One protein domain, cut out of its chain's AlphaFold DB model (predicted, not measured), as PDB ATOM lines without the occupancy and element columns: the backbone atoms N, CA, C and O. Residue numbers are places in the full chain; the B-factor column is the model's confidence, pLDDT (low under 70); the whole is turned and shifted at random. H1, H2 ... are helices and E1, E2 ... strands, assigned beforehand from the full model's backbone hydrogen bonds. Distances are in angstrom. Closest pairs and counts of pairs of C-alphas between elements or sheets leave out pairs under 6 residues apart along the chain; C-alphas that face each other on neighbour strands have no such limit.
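This is residues 5 to 85 of the 356 residues of an uncharacterized protein of viral metagenome (UniProt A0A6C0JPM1). Picture a slab of three strands, E1, E2 and E3, with one long helix, H1, lying lengthwise over one face and the other face bare. At one end residues 44 to 56 make a long loop between E3 and H1, and at the opposite end the short helix H2 lies clear of the other named elements. The 81 printed residues hold three named strands and two named helices, in the order E1, E2, E3, H1, H2; the sheet order is E1, E2, E3, antiparallel throughout, and the class is mixed, helices and strands. The whole is loose, with a radius of gyration of the C-alphas of 15.1 A, and elongated, spanning 45 by 27 by 16 A.

Begin with the sheet, where E1, residues 9 to 17, E2, residues 23 to 31, and E3, residues 37 to 43, form a meander, each strand the antiparallel neighbour of the one before. E1 and E2 are a hairpin at 166 degrees between their directions; look for N 12 and O 28, within hydrogen-bond range at 2.9 A. E2 and E3 are a hairpin at 164 degrees, with N 25 and O 41 within hydrogen-bond range at 2.8 A. E1 and E3 are the edge strands. The sheet is twisted, its C-alphas lying up to 4.2 A off the best plane. H1, residues 57 to 75, is on the sheet at a height of 9.3 A, two layers with the helix on one face. It lies over E2, and only just not over E1, on which 2 of its C-alphas fall. It runs along the strands, at 8 degrees to E2 on the local plane. The closest C-alphas of E1 and H1 are those of Ile 13 and Val 65, 6.8 A apart; those of E3 and H1 are Val 43 and Thr 61, 6.4 A apart. H2, residues 80 to 83, is not on the sheet and is apart from H1. In H1 every O i to N i+4 pair is within hydrogen-bond range; H2 is too short for such a pair, and its one O i to N i+3 pair is within range.

Find C-alpha 9 at (27.737, -0.532, -46.528); from there E1 runs 27.5 A to C-alpha 17. E2 covers 26.9 A from Tyr 23 to Gln 31, and E3 20.1 A from Ile 37 to Val 43. Find C-alpha 57 at (45.707, 4.554, -22.103); H1 runs 27.2 A from it to C-alpha 75. H2 ends with C-alpha 83 at (30.935, 10.273, -51.894).

The two C-alphas farthest apart are those of Asn 33 and Gly 50, 46.5 A. The link from E3 to H1, 13 residues, is long; the other links are tight. The printed part, residues 5 to 85, has no cut. Look at the B-factor column: the mean pLDDT of the printed part is 91.1, and residues 84 to 85 are under 70.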
ATOM      1  N   TYR A   5      31.295   5.073 -45.432       92.31
ATOM      2  CA  TYR A   5      30.397   4.386 -46.347       92.31
ATOM      3  C   TYR A   5      31.163   3.823 -47.544       92.31
ATOM      4  O   TYR A   5      32.135   4.416 -48.006       92.31
ATOM      5  N   GLU A   6      30.718   2.676 -48.043       88.31
ATOM      6  CA  GLU A   6      31.212   2.050 -49.273       88.31
ATOM      7  C   GLU A   6      30.032   1.344 -49.947       88.31
ATOM      8  O   GLU A   6      29.512   0.364 -49.402       88.31
ATOM      9  N   ASP A   7      29.606   1.821 -51.118       84.56
ATOM     10  CA  ASP A   7      28.384   1.364 -51.787       84.56
ATOM     11  C   ASP A   7      27.186   1.391 -50.807       84.56
ATOM     12  O   ASP A   7      26.876   2.423 -50.217       84.56
ATOM     13  N   ASN A   8      26.541   0.244 -50.565       87.50
ATOM     14  CA  ASN A   8      25.447   0.094 -49.600       87.50
ATOM     15  C   ASN A   8      25.909  -0.366 -48.196       87.50
ATOM     16  O   ASN A   8      25.149  -0.991 -47.451       87.50
ATOM     17  N   LYS A   9      27.178  -0.154 -47.836       91.75
ATOM     18  CA  LYS A   9      27.737  -0.532 -46.528       91.75
ATOM     19  C   LYS A   9      28.044   0.698 -45.691       91.75
ATOM     20  O   LYS A   9      28.475   1.718 -46.219       91.75
ATOM     21  N   ILE A  10      27.926   0.537 -44.378       95.88
ATOM     22  CA  ILE A  10      28.323   1.524 -43.374       95.88
ATOM     23  C   ILE A  10      29.301   0.890 -42.379       95.88
ATOM     24  O   ILE A  10      29.206  -0.299 -42.056       95.88
ATOM     25  N   TRP A  11      30.271   1.679 -41.928       97.38
ATOM     26  CA  TRP A  11      31.218   1.327 -40.882       97.38
ATOM     27  C   TRP A  11      31.438   2.523 -39.956       97.38
ATOM     28  O   TRP A  11      31.737   3.621 -40.425       97.38
ATOM     29  N   SER A  12      31.347   2.294 -38.652       97.06
ATOM     30  CA  SER A  12      31.529   3.315 -37.622       97.06
ATOM     31  C   SER A  12      32.496   2.828 -36.549       97.06
ATOM     32  O   SER A  12      32.588   1.628 -36.279       97.06
ATOM     33  N   ILE A  13      33.205   3.769 -35.926       97.75
ATOM     34  CA  ILE A  13      34.108   3.504 -34.806       97.75
ATOM     35  C   ILE A  13      33.963   4.567 -33.722       97.75
ATOM     36  O   ILE A  13      33.922   5.776 -33.993       97.75
ATOM     37  N   PHE A  14      33.912   4.088 -32.486       96.06
ATOM     38  CA  PHE A  14      33.700   4.867 -31.277       96.06
ATOM     39  C   PHE A  14      34.656   4.391 -30.189       96.06
ATOM     40  O   PHE A  14      35.134   3.256 -30.229       96.06
ATOM     41  N   TYR A  15      34.890   5.241 -29.197       96.44
ATOM     42  CA  TYR A  15      35.480   4.819 -27.939       96.44
ATOM     43  C   TYR A  15      34.724   5.439 -26.765       96.44
ATOM     44  O   TYR A  15      34.135   6.513 -26.904       96.44
ATOM     45  N   SER A  16      34.740   4.767 -25.620       95.69
ATOM     46  CA  SER A  16      34.169   5.259 -24.365       95.69
ATOM     47  C   SER A  16      35.065   4.908 -23.185       95.69
ATOM     48  O   SER A  16      35.748   3.882 -23.206       95.69
ATOM     49  N   VAL A  17      35.031   5.738 -22.144       96.12
ATOM     50  CA  VAL A  17      35.747   5.496 -20.885       96.12
ATOM     51  C   VAL A  17      34.910   4.577 -19.996       96.12
ATOM     52  O   VAL A  17      33.707   4.788 -19.835       96.12
ATOM     53  N   ASN A  18      35.539   3.559 -19.423       94.75
ATOM     54  CA  ASN A  18      34.930   2.638 -18.472       94.75
ATOM     55  C   ASN A  18      35.102   3.161 -17.035       94.75
ATOM     56  O   ASN A  18      35.966   3.990 -16.748       94.75
ATOM     57  N   LYS A  19      34.297   2.651 -16.092       93.12
ATOM     58  CA  LYS A  19      34.349   3.078 -14.676       93.12
ATOM     59  C   LYS A  19      35.703   2.826 -14.002       93.12
ATOM     60  O   LYS A  19      36.034   3.516 -13.047       93.12
ATOM     61  N   ASP A  20      36.457   1.843 -14.483       91.25
ATOM     62  CA  ASP A  20      37.783   1.463 -13.984       91.25
ATOM     63  C   ASP A  20      38.932   2.272 -14.623       91.25
ATOM     64  O   ASP A  20      40.099   1.974 -14.385       91.25
ATOM     65  N   GLY A  21      38.621   3.284 -15.444       90.25
ATOM     66  CA  GLY A  21      39.609   4.109 -16.143       90.25
ATOM     67  C   GLY A  21      40.183   3.472 -17.415       90.25
ATOM     68  O   GLY A  21      41.012   4.093 -18.080       90.25
ATOM     69  N   THR A  22      39.748   2.263 -17.789       93.50
ATOM     70  CA  THR A  22      40.080   1.667 -19.093       93.50
ATOM     71  C   THR A  22      39.200   2.239 -20.206       93.50
ATOM     72  O   THR A  22      38.213   2.929 -19.947       93.50
ATOM     73  N   TYR A  23      39.540   1.957 -21.464       95.62
ATOM     74  CA  TYR A  23      38.778   2.433 -22.620       95.62
ATOM     75  C   TYR A  23      38.224   1.261 -23.426       95.62
ATOM     76  O   TYR A  23      38.925   0.283 -23.675       95.62
ATOM     77  N   THR A  24      36.985   1.374 -23.892       94.62
ATOM     78  CA  THR A  24      36.378   0.420 -24.830       94.62
ATOM     79  C   THR A  24      36.338   1.044 -26.215       94.62
ATOM     80  O   THR A  24      35.732   2.096 -26.387       94.62
ATOM     81  N   ILE A  25      36.949   0.396 -27.208       95.62
ATOM     82  CA  ILE A  25      36.782   0.723 -28.627       95.62
ATOM     83  C   ILE A  25      35.673  -0.162 -29.186       95.62
ATOM     84  O   ILE A  25      35.764  -1.387 -29.116       95.62
ATOM     85  N   ARG A  26      34.651   0.454 -29.782       95.88
ATOM     86  CA  ARG A  26      33.548  -0.230 -30.462       95.88
ATOM     87  C   ARG A  26      33.603   0.060 -31.952       95.88
ATOM     88  O   ARG A  26      33.655   1.217 -32.364       95.88
ATOM     89  N   THR A  27      33.522  -0.989 -32.761       95.75
ATOM     90  CA  THR A  27      33.282  -0.883 -34.203       95.75
ATOM     91  C   THR A  27      31.933  -1.482 -34.553       95.75
ATOM     92  O   THR A  27      31.567  -2.545 -34.052       95.75
ATOM     93  N   GLU A  28      31.209  -0.818 -35.442       96.19
ATOM     94  CA  GLU A  28      29.901  -1.255 -35.922       96.19
ATOM     95  C   GLU A  28      29.920  -1.282 -37.445       96.19
ATOM     96  O   GLU A  28      30.398  -0.341 -38.079       96.19
ATOM     97  N   HIS A  29      29.443  -2.364 -38.060       95.25
ATOM     98  CA  HIS A  29      29.432  -2.473 -39.517       95.25
ATOM     99  C   HIS A  29      28.315  -3.355 -40.061       95.25
ATOM    100  O   HIS A  29      27.918  -4.334 -39.436       95.25
ATOM    101  N   GLY A  30      27.836  -3.029 -41.258       93.69
ATOM    102  CA  GLY A  30      26.733  -3.744 -41.894       93.69
ATOM    103  C   GLY A  30      26.280  -3.085 -43.189       93.69
ATOM    104  O   GLY A  30      26.962  -2.214 -43.736       93.69
ATOM    105  N   GLN A  31      25.131  -3.530 -43.697       93.44
ATOM    106  CA  GLN A  31      24.427  -2.824 -44.766       93.44
ATOM    107  C   GLN A  31      23.646  -1.646 -44.186       93.44
ATOM    108  O   GLN A  31      23.178  -1.719 -43.050       93.44
ATOM    109  N   ILE A  32      23.482  -0.581 -44.969       90.94
ATOM    110  CA  ILE A  32      22.630   0.549 -44.581       90.94
ATOM    111  C   ILE A  32      21.210   0.014 -44.340       90.94
ATOM    112  O   ILE A  32      20.683  -0.739 -45.157       90.94
ATOM    113  N   ASN A  33      20.616   0.366 -43.195       89.75
ATOM    114  CA  ASN A  33      19.314  -0.133 -42.721       89.75
ATOM    115  C   ASN A  33      19.239  -1.659 -42.492       89.75
ATOM    116  O   ASN A  33      18.153  -2.207 -42.315       89.75
ATOM    117  N   GLY A  34      20.377  -2.357 -42.503       90.19
ATOM    118  CA  GLY A  34      20.469  -3.785 -42.219       90.19
ATOM    119  C   GLY A  34      20.840  -4.082 -40.765       90.19
ATOM    120  O   GLY A  34      21.091  -3.190 -39.956       90.19
ATOM    121  N   LYS A  35      20.932  -5.376 -40.436       91.00
ATOM    122  CA  LYS A  35      21.465  -5.820 -39.142       91.00
ATOM    123  C   LYS A  35      22.948  -5.456 -39.040       91.00
ATOM    124  O   LYS A  35      23.749  -5.869 -39.881       91.00
ATOM    125  N   MET A  36      23.301  -4.730 -37.985       93.88
ATOM    126  CA  MET A  36      24.676  -4.330 -37.698       93.88
ATOM    127  C   MET A  36      25.414  -5.410 -36.907       93.88
ATOM    128  O   MET A  36      24.851  -6.055 -36.021       93.88
ATOM    129  N   ILE A  37      26.688  -5.598 -37.238       93.19
ATOM    130  CA  ILE A  37      27.634  -6.421 -36.489       93.19
ATOM    131  C   ILE A  37      28.479  -5.483 -35.635       93.19
ATOM    132  O   ILE A  37      29.081  -4.539 -36.154       93.19
ATOM    133  N   ILE A  38      28.537  -5.773 -34.340       92.44
ATOM    134  CA  ILE A  38      29.269  -4.990 -33.347       92.44
ATOM    135  C   ILE A  38      30.476  -5.801 -32.880       92.44
ATOM    136  O   ILE A  38      30.361  -7.000 -32.628       92.44
ATOM    137  N   HIS A  39      31.630  -5.151 -32.780       89.19
ATOM    138  CA  HIS A  39      32.833  -5.716 -32.181       89.19
ATOM    139  C   HIS A  39      33.442  -4.708 -31.211       89.19
ATOM    140  O   HIS A  39      33.657  -3.551 -31.578       89.19
ATOM    141  N   GLU A  40      33.780  -5.172 -30.012       90.62
ATOM    142  CA  GLU A  40      34.372  -4.361 -28.950       90.62
ATOM    143  C   GLU A  40      35.741  -4.893 -28.530       90.62
ATOM    144  O   GLU A  40      36.012  -6.093 -28.572       90.62
ATOM    145  N   SER A  41      36.615  -3.984 -28.115       88.06
ATOM    146  CA  SER A  41      37.910  -4.310 -27.525       88.06
ATOM    147  C   SER A  41      38.257  -3.323 -26.422       88.06
ATOM    148  O   SER A  41      38.076  -2.120 -26.600       88.06
ATOM    149  N   ILE A  42      38.800  -3.824 -25.314       89.81
ATOM    150  CA  ILE A  42      39.209  -3.005 -24.169       89.81
ATOM    151  C   ILE A  42      40.707  -2.699 -24.263       89.81
ATOM    152  O   ILE A  42      41.525  -3.614 -24.383       89.81
ATOM    153  N   VAL A  43      41.059  -1.420 -24.162       88.94
ATOM    154  CA  VAL A  43      42.426  -0.915 -24.025       88.94
ATOM    155  C   VAL A  43      42.698  -0.714 -22.536       88.94
ATOM    156  O   VAL A  43      42.109   0.156 -21.895       88.94
ATOM    157  N   LYS A  44      43.559  -1.570 -21.977       89.06
ATOM    158  CA  LYS A  44      43.861  -1.612 -20.535       89.06
ATOM    159  C   LYS A  44      45.136  -0.866 -20.152       89.06
ATOM    160  O   LYS A  44      45.320  -0.531 -18.991       89.06
ATOM    161  N   GLU A  45      46.018  -0.625 -21.115       89.19
ATOM    162  CA  GLU A  45      47.319  -0.010 -20.882       89.19
ATOM    163  C   GLU A  45      47.769   0.811 -22.092       89.19
ATOM    164  O   GLU A  45      47.377   0.556 -23.235       89.19
ATOM    165  N   GLY A  46      48.606   1.808 -21.816       89.44
ATOM    166  CA  GLY A  46      49.383   2.501 -22.832       89.44
ATOM    167  C   GLY A  46      50.551   1.652 -23.345       89.44
ATOM    168  O   GLY A  46      50.783   0.539 -22.876       89.44
ATOM    169  N   LYS A  47      51.311   2.156 -24.319       89.19
ATOM    170  CA  LYS A  47      52.452   1.433 -24.912       89.19
ATOM    171  C   LYS A  47      53.771   2.145 -24.651       89.19
ATOM    172  O   LYS A  47      53.817   3.344 -24.430       89.19
ATOM    173  N   ASN A  48      54.867   1.386 -24.748       88.25
ATOM    174  CA  ASN A  48      56.248   1.880 -24.655       88.25
ATOM    175  C   ASN A  48      56.597   2.597 -23.341       88.25
ATOM    176  O   ASN A  48      57.387   3.538 -23.364       88.25
ATOM    177  N   LYS A  49      56.056   2.129 -22.211       87.50
ATOM    178  CA  LYS A  49      56.364   2.662 -20.880       87.50
ATOM    179  C   LYS A  49      57.876   2.845 -20.673       87.50
ATOM    180  O   LYS A  49      58.650   1.917 -20.921       87.50
ATOM    181  N   GLY A  50      58.294   4.037 -20.252       87.25
ATOM    182  CA  GLY A  50      59.691   4.410 -20.028       87.25
ATOM    183  C   GLY A  50      60.489   4.774 -21.288       87.25
ATOM    184  O   GLY A  50      61.710   4.905 -21.212       87.25
ATOM    185  N   LYS A  51      59.852   4.924 -22.456       91.38
ATOM    186  CA  LYS A  51      60.507   5.357 -23.706       91.38
ATOM    187  C   LYS A  51      59.980   6.720 -24.152       91.38
ATOM    188  O   LYS A  51      58.891   7.132 -23.787       91.38
ATOM    189  N   LYS A  52      60.724   7.405 -25.031       89.62
ATOM    190  CA  LYS A  52      60.343   8.726 -25.582       89.62
ATOM    191  C   LYS A  52      58.958   8.743 -26.258       89.62
ATOM    192  O   LYS A  52      58.358   9.800 -26.388       89.62
ATOM    193  N   ASN A  53      58.489   7.592 -26.732       88.88
ATOM    194  CA  ASN A  53      57.196   7.402 -27.386       88.88
ATOM    195  C   ASN A  53      56.202   6.619 -26.508       88.88
ATOM    196  O   ASN A  53      55.399   5.846 -27.041       88.88
ATOM    197  N   GLU A  54      56.325   6.755 -25.186       92.75
ATOM    198  CA  GLU A  54      55.328   6.294 -24.226       92.75
ATOM    199  C   GLU A  54      53.973   6.942 -24.518       92.75
ATOM    200  O   GLU A  54      53.910   8.118 -24.872       92.75
ATOM    201  N   THR A  55      52.906   6.158 -24.401       93.44
ATOM    202  CA  THR A  55      51.528   6.631 -24.538       93.44
ATOM    203  C   THR A  55      50.743   6.330 -23.272       93.44
ATOM    204  O   THR A  55      50.953   5.291 -22.647       93.44
ATOM    205  N   SER A  56      49.813   7.208 -22.903       94.94
ATOM    206  CA  SER A  56      48.769   6.913 -21.917       94.94
ATOM    207  C   SER A  56      47.722   5.941 -22.491       94.94
ATOM    208  O   SER A  56      47.707   5.656 -23.691       94.94
ATOM    209  N   ILE A  57      46.818   5.420 -21.649       93.88
ATOM    210  CA  ILE A  57      45.707   4.554 -22.103       93.88
ATOM    211  C   ILE A  57      44.809   5.310 -23.095       93.88
ATOM    212  O   ILE A  57      44.410   4.763 -24.126       93.88
ATOM    213  N   GLU A  58      44.526   6.581 -22.808       95.44
ATOM    214  CA  GLU A  58      43.718   7.447 -23.665       95.44
ATOM    215  C   GLU A  58      44.405   7.711 -25.007       95.44
ATOM    216  O   GLU A  58      43.817   7.476 -26.064       95.44
ATOM    217  N   GLU A  59      45.672   8.127 -24.976       95.06
ATOM    218  CA  GLU A  59      46.460   8.377 -26.185       95.06
ATOM    219  C   GLU A  59      46.548   7.115 -27.045       95.06
ATOM    220  O   GLU A  59      46.334   7.161 -28.258       95.06
ATOM    221  N   GLN A  60      46.797   5.963 -26.417       93.56
ATOM    222  CA  GLN A  60      46.832   4.679 -27.105       93.56
ATOM    223  C   GLN A  60      45.481   4.340 -27.748       93.56
ATOM    224  O   GLN A  60      45.453   3.853 -28.880       93.56
ATOM    225  N   THR A  61      44.373   4.629 -27.065       95.38
ATOM    226  CA  THR A  61      43.015   4.419 -27.585       95.38
ATOM    227  C   THR A  61      42.753   5.287 -28.810       95.38
ATOM    228  O   THR A  61      42.335   4.772 -29.848       95.38
ATOM    229  N   ILE A  62      43.051   6.587 -28.729       95.94
ATOM    230  CA  ILE A  62      42.868   7.533 -29.837       95.94
ATOM    231  C   ILE A  62      43.698   7.102 -31.052       95.94
ATOM    232  O   ILE A  62      43.186   7.078 -32.173       95.94
ATOM    233  N   LEU A  63      44.952   6.687 -30.840       95.00
ATOM    234  CA  LEU A  63      45.821   6.188 -31.909       95.00
ATOM    235  C   LEU A  63      45.261   4.929 -32.587       95.00
ATOM    236  O   LEU A  63      45.360   4.796 -33.808       95.00
ATOM    237  N   GLU A  64      44.675   3.998 -31.831       94.44
ATOM    238  CA  GLU A  64      44.071   2.788 -32.399       94.44
ATOM    239  C   GLU A  64      42.783   3.081 -33.171       94.44
ATOM    240  O   GLU A  64      42.610   2.550 -34.273       94.44
ATOM    241  N   VAL A  65      41.938   3.980 -32.657       96.31
ATOM    242  CA  VAL A  65      40.737   4.446 -33.362       96.31
ATOM    243  C   VAL A  65      41.106   5.124 -34.681       96.31
ATOM    244  O   VAL A  65      40.567   4.756 -35.728       96.31
ATOM    245  N   GLN A  66      42.067   6.052 -34.654       96.62
ATOM    246  CA  GLN A  66      42.537   6.750 -35.851       96.62
ATOM    247  C   GLN A  66      43.118   5.768 -36.878       96.62
ATOM    248  O   GLN A  66      42.744   5.798 -38.050       96.62
ATOM    249  N   ARG A  67      43.972   4.832 -36.439       94.69
ATOM    250  CA  ARG A  67      44.562   3.790 -37.298       94.69
ATOM    251  C   ARG A  67      43.494   2.975 -38.024       94.69
ATOM    252  O   ARG A  67      43.633   2.702 -39.219       94.69
ATOM    253  N   ASP A  68      42.462   2.532 -37.309       94.19
ATOM    254  CA  ASP A  68      41.424   1.675 -37.881       94.19
ATOM    255  C   ASP A  68      40.500   2.455 -38.826       94.19
ATOM    256  O   ASP A  68      40.115   1.926 -39.877       94.19
ATOM    257  N   TRP A  69      40.232   3.727 -38.523       95.62
ATOM    258  CA  TRP A  69      39.515   4.639 -39.414       95.62
ATOM    259  C   TRP A  69      40.295   4.913 -40.709       95.62
ATOM    260  O   TRP A  69      39.769   4.708 -41.807       95.62
ATOM    261  N   ASP A  70      41.587   5.243 -40.618       93.00
ATOM    262  CA  ASP A  70      42.457   5.453 -41.785       93.00
ATOM    263  C   ASP A  70      42.573   4.191 -42.646       93.00
ATOM    264  O   ASP A  70      42.519   4.235 -43.883       93.00
ATOM    265  N   LYS A  71      42.670   3.023 -42.001       91.38
ATOM    266  CA  LYS A  71      42.676   1.723 -42.680       91.38
ATOM    267  C   LYS A  71      41.396   1.504 -43.485       91.38
ATOM    268  O   LYS A  71      41.469   0.965 -44.593       91.38
ATOM    269  N   LYS A  72      40.234   1.904 -42.965       91.88
ATOM    270  CA  LYS A  72      38.959   1.812 -43.689       91.88
ATOM    271  C   LYS A  72      38.898   2.776 -44.861       91.88
ATOM    272  O   LYS A  72      38.518   2.355 -45.957       91.88
ATOM    273  N   ARG A  73      39.378   4.007 -44.695       90.62
ATOM    274  CA  ARG A  73      39.482   4.959 -45.811       90.62
ATOM    275  C   ARG A  73      40.357   4.448 -46.938       90.62
ATOM    276  O   ARG A  73      39.978   4.521 -48.108       90.62
ATOM    277  N   LYS A  74      41.485   3.828 -46.598       87.38
ATOM    278  CA  LYS A  74      42.363   3.186 -47.579       87.38
ATOM    279  C   LYS A  74      41.655   2.087 -48.375       87.38
ATOM    280  O   LYS A  74      41.891   1.961 -49.571       87.38
ATOM    281  N   GLN A  75      40.761   1.330 -47.738       87.12
ATOM    282  CA  GLN A  75      39.955   0.288 -48.390       87.12
ATOM    283  C   GLN A  75      38.845   0.841 -49.294       87.12
ATOM    284  O   GLN A  75      38.248   0.076 -50.041       87.12
ATOM    285  N   GLY A  76      38.600   2.151 -49.251       86.81
ATOM    286  CA  GLY A  76      37.627   2.831 -50.099       86.81
ATOM    287  C   GLY A  76      36.376   3.310 -49.408       86.81
ATOM    288  O   GLY A  76      35.519   3.887 -50.062       86.81
ATOM    289  N   TYR A  77      36.312   3.164 -48.089       90.25
ATOM    290  CA  TYR A  77      35.268   3.806 -47.321       90.25
ATOM    291  C   TYR A  77      35.470   5.331 -47.318       90.25
ATOM    292  O   TYR A  77      36.603   5.826 -47.284       90.25
ATOM    293  N   ARG A  78      34.380   6.087 -47.391       90.94
ATOM    294  CA  ARG A  78      34.381   7.553 -47.484       90.94
ATOM    295  C   ARG A  78      33.345   8.153 -46.551       90.94
ATOM    296  O   ARG A  78      32.366   7.492 -46.222       90.94
ATOM    297  N   MET A  79      33.554   9.392 -46.123       91.19
ATOM    298  CA  MET A  79      32.498  10.129 -45.424       91.19
ATOM    299  C   MET A  79      31.370  10.465 -46.408       91.19
ATOM    300  O   MET A  79      31.598  10.534 -47.615       91.19
ATOM    301  N   LYS A  80      30.148  10.662 -45.908       87.75
ATOM    302  CA  LYS A  80      28.961  10.863 -46.757       87.75
ATOM    303  C   LYS A  80      29.122  12.031 -47.744       87.75
ATOM    304  O   LYS A  80      28.804  11.884 -48.914       87.75
ATOM    305  N   ASN A  81      29.695  13.141 -47.284       84.31
ATOM    306  CA  ASN A  81      30.003  14.327 -48.092       84.31
ATOM    307  C   ASN A  81      31.106  14.103 -49.150       84.31
ATOM    308  O   ASN A  81      31.165  14.819 -50.146       84.31
ATOM    309  N   GLU A  82      31.993  13.125 -48.951       82.38
ATOM    310  CA  GLU A  82      33.066  12.798 -49.900       82.38
ATOM    311  C   GLU A  82      32.577  11.902 -51.044       82.38
ATOM    312  O   GLU A  82      33.191  11.887 -52.105       82.38
ATOM    313  N   ILE A  83      31.495  11.144 -50.847       74.56
ATOM    314  CA  ILE A  83      30.935  10.273 -51.894       74.56
ATOM    315  C   ILE A  83      30.385  11.105 -53.054       74.56
ATOM    316  O   ILE A  83      30.509  10.714 -54.208       74.56
ATOM    317  N   GLU A  84      29.814  12.268 -52.749       64.50
ATOM    318  CA  GLU A  84      29.183  13.151 -53.733       64.50
ATOM    319  C   GLU A  84      30.202  13.938 -54.579       64.50
ATOM    320  O   GLU A  84      29.828  14.538 -55.581       64.50
ATOM    321  N   THR A  85      31.485  13.953 -54.191       57.84
ATOM    322  CA  THR A  85      32.487  14.894 -54.728       57.84
ATOM    323  C   THR A  85      33.761  14.247 -55.277       57.84
ATOM    324  O   THR A  85      34.604  14.958 -55.823       57.84
TER     325      THR A  85